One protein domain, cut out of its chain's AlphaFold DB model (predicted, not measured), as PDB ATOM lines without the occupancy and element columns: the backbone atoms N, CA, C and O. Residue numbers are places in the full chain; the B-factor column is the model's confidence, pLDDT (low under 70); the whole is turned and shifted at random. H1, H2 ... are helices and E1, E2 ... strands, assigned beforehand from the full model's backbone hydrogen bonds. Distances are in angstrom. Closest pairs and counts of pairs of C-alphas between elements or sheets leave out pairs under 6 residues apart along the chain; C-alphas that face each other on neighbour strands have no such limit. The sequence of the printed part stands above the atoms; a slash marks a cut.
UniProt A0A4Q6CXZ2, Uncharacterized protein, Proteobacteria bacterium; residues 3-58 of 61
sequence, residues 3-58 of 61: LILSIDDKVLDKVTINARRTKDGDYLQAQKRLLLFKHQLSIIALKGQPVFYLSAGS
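What this domain is: This is residues 3 to 58 of the 61 residues of an uncharacterized protein of Proteobacteria bacterium (UniProt A0A4Q6CXZ2). One long helix, H1, lies along one face of a small, strongly twisted sheet of three strands, and the opposite face of the sheet is bare. H1 is longer than the strands, and the loops at its two ends make the length of this narrow, rod-shaped model: residues 20 to 25 stick out at one end and residues 43 to 49 at the other. The printed part has 56 residues with one named helix and three named strands, in the chain order E1, E2, H1, E3; the sheet's order is E2, E1, E3, all antiparallel. The class is mixed, helices and strands. The whole is only just loose, close to compact, with a radius of gyration of the C-alphas of 12.3 A and spans of 40 by 19 by 11 A.

How they stand to each other: The inner strand of the sheet is E1, residues 3 to 7. E2, residues 10 to 16, is an edge strand and forms a hairpin with E1; they are antiparallel at 167 degrees, with N 5 and O 13 at 2.9 A and N 12 and O 5 at 2.8 A, both within hydrogen-bond range. The other edge strand, E3, residues 52 to 57, is antiparallel to E1 at 147 degrees, with N 4 and O 55 at 2.9 A and N 53 and O 6 at 2.9 A, again within hydrogen-bond range. H1, residues 24 to 44, is on the sheet at a height over the sheet of 8.9 A; H1 and the sheet E2, E1, E3 form two layers, a helix on one face of a sheet. It is over E1 and only just over E2, where 3 of its C-alphas fall. It runs along the strands, at 14 degrees to E1 on the local plane. The closest C-alphas of H1 and E1 are those of Leu 34 and Leu 5, 6.3 A apart; those of H1 and E2 are Ala 30 and Val 15, 5.9 A apart. E2, H1 and E3 form a split strand-helix-strand unit, two strands running the same way with E1 between them in the sheet, and its crossover is right-handed. In H1 every O i to N i+4 pair is within hydrogen-bond range.

Where its parts are: E1 measures 13.6 A from first to last C-alpha and begins with C-alpha 3 at (13.706, -18.546, 44.941). E2 measures 17.7 A and E3 15.5 A, the latter ending with C-alpha 57 at (14.671, -23.212, 40.954). H1 measures 30.4 A, from C-alpha 24 at (0.516, -15.049, 46.309) to C-alpha 44 at (27.770, -3.162, 52.611).

The domain as a whole: The two C-alphas farthest apart are those of Arg 20 and Lys 47, 40.7 A. Without the stretches that stand free, the body has 43 residues and spans 29 by 19 by 11 A. The printed part has no cut. The link E1 to E2 is tight, and the links E2 to H1 and H1 to E3 are short. The mean pLDDT of the printed part is 74.7, and residues 19 to 24, 42 to 50 and 57 to 58 are under 70.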
ATOM      1  N   LEU A   3      13.115 -19.772  45.468       83.50
ATOM      2  CA  LEU A   3      13.706 -18.546  44.941       83.50
ATOM      3  C   LEU A   3      15.143 -18.448  45.423       83.50
ATOM      4  O   LEU A   3      15.433 -18.720  46.587       83.50
ATOM      5  N   ILE A   4      16.028 -18.070  44.516       83.12
ATOM      6  CA  ILE A   4      17.464 -18.029  44.743       83.12
ATOM      7  C   ILE A   4      17.939 -16.615  44.441       83.12
ATOM      8  O   ILE A   4      17.653 -16.095  43.365       83.12
ATOM      9  N   LEU A   5      18.663 -16.008  45.380       83.12
ATOM     10  CA  LEU A   5      19.399 -14.768  45.158       83.12
ATOM     11  C   LEU A   5      20.864 -15.110  44.909       83.12
ATOM     12  O   LEU A   5      21.494 -15.766  45.739       83.12
ATOM     13  N   SER A   6      21.403 -14.637  43.790       81.12
ATOM     14  CA  SER A   6      22.805 -14.837  43.415       81.12
ATOM     15  C   SER A   6      23.460 -13.520  43.013       81.12
ATOM     16  O   SER A   6      22.773 -12.574  42.619       81.12
ATOM     17  N   ILE A   7      24.781 -13.483  43.114       79.38
ATOM     18  CA  ILE A   7      25.668 -12.432  42.621       79.38
ATOM     19  C   ILE A   7      26.770 -13.122  41.820       79.38
ATOM     20  O   ILE A   7      27.434 -14.014  42.349       79.38
ATOM     21  N   ASP A   8      26.929 -12.752  40.552       75.25
ATOM     22  CA  ASP A   8      27.807 -13.469  39.619       75.25
ATOM     23  C   ASP A   8      27.569 -14.997  39.711       75.25
ATOM     24  O   ASP A   8      26.424 -15.456  39.666       75.25
ATOM     25  N   ASP A   9      28.623 -15.782  39.942       77.38
ATOM     26  CA  ASP A   9      28.564 -17.245  40.070       77.38
ATOM     27  C   ASP A   9      28.256 -17.733  41.500       77.38
ATOM     28  O   ASP A   9      28.267 -18.934  41.787       77.38
ATOM     29  N   LYS A  10      28.009 -16.815  42.445       77.06
ATOM     30  CA  LYS A  10      27.814 -17.129  43.866       77.06
ATOM     31  C   LYS A  10      26.352 -17.031  44.265       77.06
ATOM     32  O   LYS A  10      25.716 -15.986  44.152       77.06
ATOM     33  N   VAL A  11      25.840 -18.108  44.854       81.19
ATOM     34  CA  VAL A  11      24.531 -18.073  45.508       81.19
ATOM     35  C   VAL A  11      24.661 -17.443  46.890       81.19
ATOM     36  O   VAL A  11      25.450 -17.903  47.711       81.19
ATOM     37  N   LEU A  12      23.853 -16.418  47.146       81.06
ATOM     38  CA  LEU A  12      23.834 -15.671  48.400       81.06
ATOM     39  C   LEU A  12      22.805 -16.221  49.382       81.06
ATOM     40  O   LEU A  12      23.119 -16.423  50.549       81.06
ATOM     41  N   ASP A  13      21.580 -16.457  48.914       84.50
ATOM     42  CA  ASP A  13      20.507 -16.992  49.751       84.50
ATOM     43  C   ASP A  13      19.481 -17.764  48.910       84.50
ATOM     44  O   ASP A  13      19.369 -17.582  47.692       84.50
ATOM     45  N   LYS A  14      18.737 -18.660  49.560       85.00
ATOM     46  CA  LYS A  14      17.704 -19.498  48.946       85.00
ATOM     47  C   LYS A  14      16.495 -19.582  49.868       85.00
ATOM     48  O   LYS A  14      16.590 -20.073  50.989       85.00
ATOM     49  N   VAL A  15      15.321 -19.218  49.364       84.44
ATOM     50  CA  VAL A  15      14.054 -19.361  50.090       84.44
ATOM     51  C   VAL A  15      13.216 -20.451  49.437       84.44
ATOM     52  O   VAL A  15      12.908 -20.398  48.247       84.44
ATOM     53  N   THR A  16      12.838 -21.466  50.215       82.56
ATOM     54  CA  THR A  16      11.964 -22.534  49.720       82.56
ATOM     55  C   THR A  16      10.519 -22.058  49.683       82.56
ATOM     56  O   THR A  16      10.005 -21.550  50.672       82.56
ATOM     57  N   ILE A  17       9.862 -22.270  48.544       80.69
ATOM     58  CA  ILE A  17       8.457 -21.941  48.317       80.69
ATOM     59  C   ILE A  17       7.672 -23.232  48.141       80.69
ATOM     60  O   ILE A  17       7.995 -24.094  47.305       80.69
ATOM     61  N   ASN A  18       6.606 -23.357  48.925       74.25
ATOM     62  CA  ASN A  18       5.674 -24.454  48.784       74.25
ATOM     63  C   ASN A  18       4.794 -24.228  47.548       74.25
ATOM     64  O   ASN A  18       3.823 -23.482  47.587       74.25
ATOM     65  N   ALA A  19       5.127 -24.918  46.457       63.62
ATOM     66  CA  ALA A  19       4.412 -24.821  45.184       63.62
ATOM     67  C   ALA A  19       2.934 -25.252  45.273       63.62
ATOM     68  O   ALA A  19       2.149 -24.890  44.412       63.62
ATOM     69  N   ARG A  20       2.542 -26.020  46.303       66.06
ATOM     70  CA  ARG A  20       1.144 -26.435  46.521       66.06
ATOM     71  C   ARG A  20       0.331 -25.419  47.319       66.06
ATOM     72  O   ARG A  20      -0.886 -25.538  47.396       66.06
ATOM     73  N   ARG A  21       1.002 -24.462  47.962       61.03
ATOM     74  CA  ARG A  21       0.403 -23.479  48.871       61.03
ATOM     75  C   ARG A  21       0.422 -22.067  48.303       61.03
ATOM     76  O   ARG A  21       0.128 -21.152  49.059       61.03
ATOM     77  N   THR A  22       0.749 -21.913  47.014       55.44
ATOM     78  CA  THR A  22       0.869 -20.656  46.252       55.44
ATOM     79  C   THR A  22      -0.447 -19.876  46.209       55.44
ATOM     80  O   THR A  22      -1.066 -19.706  45.168       55.44
ATOM     81  N   LYS A  23      -0.890 -19.400  47.368       57.97
ATOM     82  CA  LYS A  23      -1.505 -18.095  47.516       57.97
ATOM     83  C   LYS A  23      -0.348 -17.112  47.405       57.97
ATOM     84  O   LYS A  23       0.691 -17.342  48.025       57.97
ATOM     85  N   ASP A  24      -0.515 -16.048  46.633       64.94
ATOM     86  CA  ASP A  24       0.516 -15.049  46.309       64.94
ATOM     87  C   ASP A  24       1.374 -14.584  47.502       64.94
ATOM     88  O   ASP A  24       2.529 -14.201  47.329       64.94
ATOM     89  N   GLY A  25       0.854 -14.691  48.729       72.00
ATOM     90  CA  GLY A  25       1.557 -14.391  49.975       72.00
ATOM     91  C   GLY A  25       2.892 -15.119  50.181       72.00
ATOM     92  O   GLY A  25       3.862 -14.458  50.545       72.00
ATOM     93  N   ASP A  26       2.992 -16.430  49.932       74.56
ATOM     94  CA  ASP A  26       4.242 -17.177  50.194       74.56
ATOM     95  C   ASP A  26       5.353 -16.768  49.212       74.56
ATOM     96  O   ASP A  26       6.522 -16.634  49.581       74.56
ATOM     97  N   TYR A  27       4.978 -16.520  47.955       78.88
ATOM     98  CA  TYR A  27       5.898 -16.060  46.921       78.88
ATOM     99  C   TYR A  27       6.336 -14.610  47.156       78.88
ATOM    100  O   TYR A  27       7.532 -14.314  47.121       78.88
ATOM    101  N   LEU A  28       5.391 -13.722  47.480       81.88
ATOM    102  CA  LEU A  28       5.671 -12.324  47.812       81.88
ATOM    103  C   LEU A  28       6.544 -12.196  49.064       81.88
ATOM    104  O   LEU A  28       7.467 -11.383  49.081       81.88
ATOM    105  N   GLN A  29       6.311 -13.010  50.100       84.00
ATOM    106  CA  GLN A  29       7.171 -13.022  51.286       84.00
ATOM    107  C   GLN A  29       8.592 -13.478  50.950       84.00
ATOM    108  O   GLN A  29       9.557 -12.851  51.396       84.00
ATOM    109  N   ALA A  30       8.735 -14.530  50.140       83.94
ATOM    110  CA  ALA A  30      10.039 -15.011  49.704       83.94
ATOM    111  C   ALA A  30      10.792 -13.951  48.882       83.94
ATOM    112  O   ALA A  30      11.962 -13.684  49.161       83.94
ATOM    113  N   GLN A  31      10.119 -13.281  47.939       82.81
ATOM    114  CA  GLN A  31      10.699 -12.160  47.196       82.81
ATOM    115  C   GLN A  31      11.097 -11.000  48.113       82.81
ATOM    116  O   GLN A  31      12.224 -10.517  48.019       82.81
ATOM    117  N   LYS A  32      10.216 -10.573  49.027       86.19
ATOM    118  CA  LYS A  32      10.489  -9.466  49.956       86.19
ATOM    119  C   LYS A  32      11.723  -9.743  50.813       86.19
ATOM    120  O   LYS A  32      12.546  -8.848  50.998       86.19
ATOM    121  N   ARG A  33      11.879 -10.977  51.300       86.06
ATOM    122  CA  ARG A  33      13.045 -11.387  52.096       86.06
ATOM    123  C   ARG A  33      14.340 -11.304  51.288       86.06
ATOM    124  O   ARG A  33      15.304 -10.710  51.761       86.06
ATOM    125  N   LEU A  34      14.342 -11.834  50.065       85.19
ATOM    126  CA  LEU A  34      15.515 -11.787  49.189       85.19
ATOM    127  C   LEU A  34      15.863 -10.354  48.762       85.19
ATOM    128  O   LEU A  34      17.039 -10.004  48.694       85.19
ATOM    129  N   LEU A  35      14.862  -9.501  48.524       84.69
ATOM    130  CA  LEU A  35      15.075  -8.098  48.165       84.69
ATOM    131  C   LEU A  35      15.677  -7.295  49.329       84.69
ATOM    132  O   LEU A  35      16.595  -6.503  49.118       84.69
ATOM    133  N   LEU A  36      15.199  -7.529  50.556       84.94
ATOM    134  CA  LEU A  36      15.764  -6.915  51.760       84.94
ATOM    135  C   LEU A  36      17.223  -7.343  51.957       84.94
ATOM    136  O   LEU A  36      18.081  -6.504  52.223       84.94
ATOM    137  N   PHE A  37      17.512  -8.631  51.757       81.56
ATOM    138  CA  PHE A  37      18.866  -9.167  51.862       81.56
ATOM    139  C   PHE A  37      19.803  -8.583  50.792       81.56
ATOM    140  O   PHE A  37      20.900  -8.125  51.109       81.56
ATOM    141  N   LYS A  38      19.338  -8.474  49.538       80.50
ATOM    142  CA  LYS A  38      20.044  -7.750  48.465       80.50
ATOM    143  C   LYS A  38      20.354  -6.307  48.867       80.50
ATOM    144  O   LYS A  38      21.466  -5.836  48.631       80.50
ATOM    145  N   HIS A  39      19.383  -5.592  49.435       78.62
ATOM    146  CA  HIS A  39      19.564  -4.197  49.824       78.62
ATOM    147  C   HIS A  39      20.625  -4.049  50.922       78.62
ATOM    148  O   HIS A  39      21.527  -3.227  50.776       78.62
ATOM    149  N   GLN A  40      20.580  -4.897  51.953       78.50
ATOM    150  CA  GLN A  40      21.598  -4.941  53.010       78.50
ATOM    151  C   GLN A  40      22.997  -5.213  52.443       78.50
ATOM    152  O   GLN A  40      23.940  -4.497  52.770       78.50
ATOM    153  N   LEU A  41      23.127  -6.187  51.538       75.31
ATOM    154  CA  LEU A  41      24.407  -6.492  50.895       75.31
ATOM    155  C   LEU A  41      24.904  -5.354  50.003       75.31
ATOM    156  O   LEU A  41      26.096  -5.084  49.986       75.31
ATOM    157  N   SER A  42      24.008  -4.654  49.307       69.31
ATOM    158  CA  SER A  42      24.368  -3.517  48.448       69.31
ATOM    159  C   SER A  42      24.841  -2.304  49.258       69.31
ATOM    160  O   SER A  42      25.733  -1.591  48.813       69.31
ATOM    161  N   ILE A  43      24.282  -2.089  50.456       64.75
ATOM    162  CA  ILE A  43      24.762  -1.070  51.404       64.75
ATOM    163  C   ILE A  43      26.171  -1.418  51.908       64.75
ATOM    164  O   ILE A  43      27.001  -0.531  52.078       64.75
ATOM    165  N   ILE A  44      26.457  -2.702  52.136       65.00
ATOM    166  CA  ILE A  44      27.770  -3.162  52.611       65.00
ATOM    167  C   ILE A  44      28.805  -3.156  51.469       65.00
ATOM    168  O   ILE A  44      29.968  -2.819  51.681       65.00
ATOM    169  N   ALA A  45      28.389  -3.484  50.244       63.09
ATOM    170  CA  ALA A  45      29.246  -3.662  49.074       63.09
ATOM    171  C   ALA A  45      29.494  -2.368  48.269       63.09
ATOM    172  O   ALA A  45      29.607  -2.426  47.051       63.09
ATOM    173  N   LEU A  46      29.636  -1.204  48.921       56.84
ATOM    174  CA  LEU A  46      29.851   0.130  48.309       56.84
ATOM    175  C   LEU A  46      31.074   0.269  47.356       56.84
ATOM    176  O   LEU A  46      31.399   1.374  46.926       56.84
ATOM    177  N   LYS A  47      31.754  -0.822  46.981       52.78
ATOM    178  CA  LYS A  47      32.795  -0.867  45.948       52.78
ATOM    179  C   LYS A  47      32.412  -1.860  44.846       52.78
ATOM    180  O   LYS A  47      32.627  -3.056  44.992       52.78
ATOM    181  N   GLY A  48      31.908  -1.333  43.730       60.12
ATOM    182  CA  GLY A  48      31.568  -2.105  42.530       60.12
ATOM    183  C   GLY A  48      30.112  -2.552  42.554       60.12
ATOM    184  O   GLY A  48      29.762  -3.474  43.276       60.12
ATOM    185  N   GLN A  49      29.260  -1.860  41.797       65.50
ATOM    186  CA  GLN A  49      27.819  -2.114  41.703       65.50
ATOM    187  C   GLN A  49      27.557  -3.586  41.342       65.50
ATOM    188  O   GLN A  49      27.756  -3.961  40.186       65.50
ATOM    189  N   PRO A  50      27.127  -4.434  42.288       65.94
ATOM    190  CA  PRO A  50      27.000  -5.848  42.003       65.94
ATOM    191  C   PRO A  50      25.679  -6.141  41.290       65.94
ATOM    192  O   PRO A  50      24.628  -5.606  41.661       65.94
ATOM    193  N   VAL A  51      25.713  -6.999  40.269       73.12
ATOM    194  CA  VAL A  51      24.504  -7.432  39.557       73.12
ATOM    195  C   VAL A  51      23.905  -8.629  40.291       73.12
ATOM    196  O   VAL A  51      24.525  -9.680  40.423       73.12
ATOM    197  N   PHE A  52      22.681  -8.458  40.788       71.56
ATOM    198  CA  PHE A  52      21.967  -9.496  41.528       71.56
ATOM    199  C   PHE A  52      20.916 -10.169  40.652       71.56
ATOM    200  O   PHE A  52      20.081  -9.484  40.055       71.56
ATOM    201  N   TYR A  53      20.890 -11.496  40.681       75.94
ATOM    202  CA  TYR A  53      19.937 -12.323  39.950       75.94
ATOM    203  C   TYR A  53      18.976 -13.012  40.912       75.94
ATOM    204  O   TYR A  53      19.391 -13.545  41.943       75.94
ATOM    205  N   LEU A  54      17.688 -13.011  40.561       75.81
ATOM    206  CA  LEU A  54      16.635 -13.675  41.321       75.81
ATOM    207  C   LEU A  54      16.001 -14.742  40.425       75.81
ATOM    208  O   LEU A  54      15.309 -14.413  39.464       75.81
ATOM    209  N   SER A  55      16.294 -16.012  40.697       74.50
ATOM    210  CA  SER A  55      15.883 -17.138  39.851       74.50
ATOM    211  C   SER A  55      14.961 -18.101  40.596       74.50
ATOM    212  O   SER A  55      15.085 -18.311  41.805       74.50
ATOM    213  N   ALA A  56      14.007 -18.685  39.868       73.19
ATOM    214  CA  ALA A  56      13.142 -19.741  40.377       73.19
ATOM    215  C   ALA A  56      13.756 -21.108  40.045       73.19
ATOM    216  O   ALA A  56      13.863 -21.488  38.883       73.19
ATOM    217  N   GLY A  57      14.163 -21.850  41.072       68.38
ATOM    218  CA  GLY A  57      14.671 -23.212  40.954       68.38
ATOM    219  C   GLY A  57      13.606 -24.249  41.305       68.38
ATOM    220  O   GLY A  57      12.891 -24.127  42.307       68.38
ATOM    221  N   SER A  58      13.523 -25.320  40.520       63.41
ATOM    222  CA  SER A  58      12.818 -26.540  40.913       63.41
ATOM    223  C   SER A  58      13.850 -27.625  41.198       63.41
ATOM    224  O   SER A  58      14.754 -27.830  40.393       63.41
TER     225      SER A  58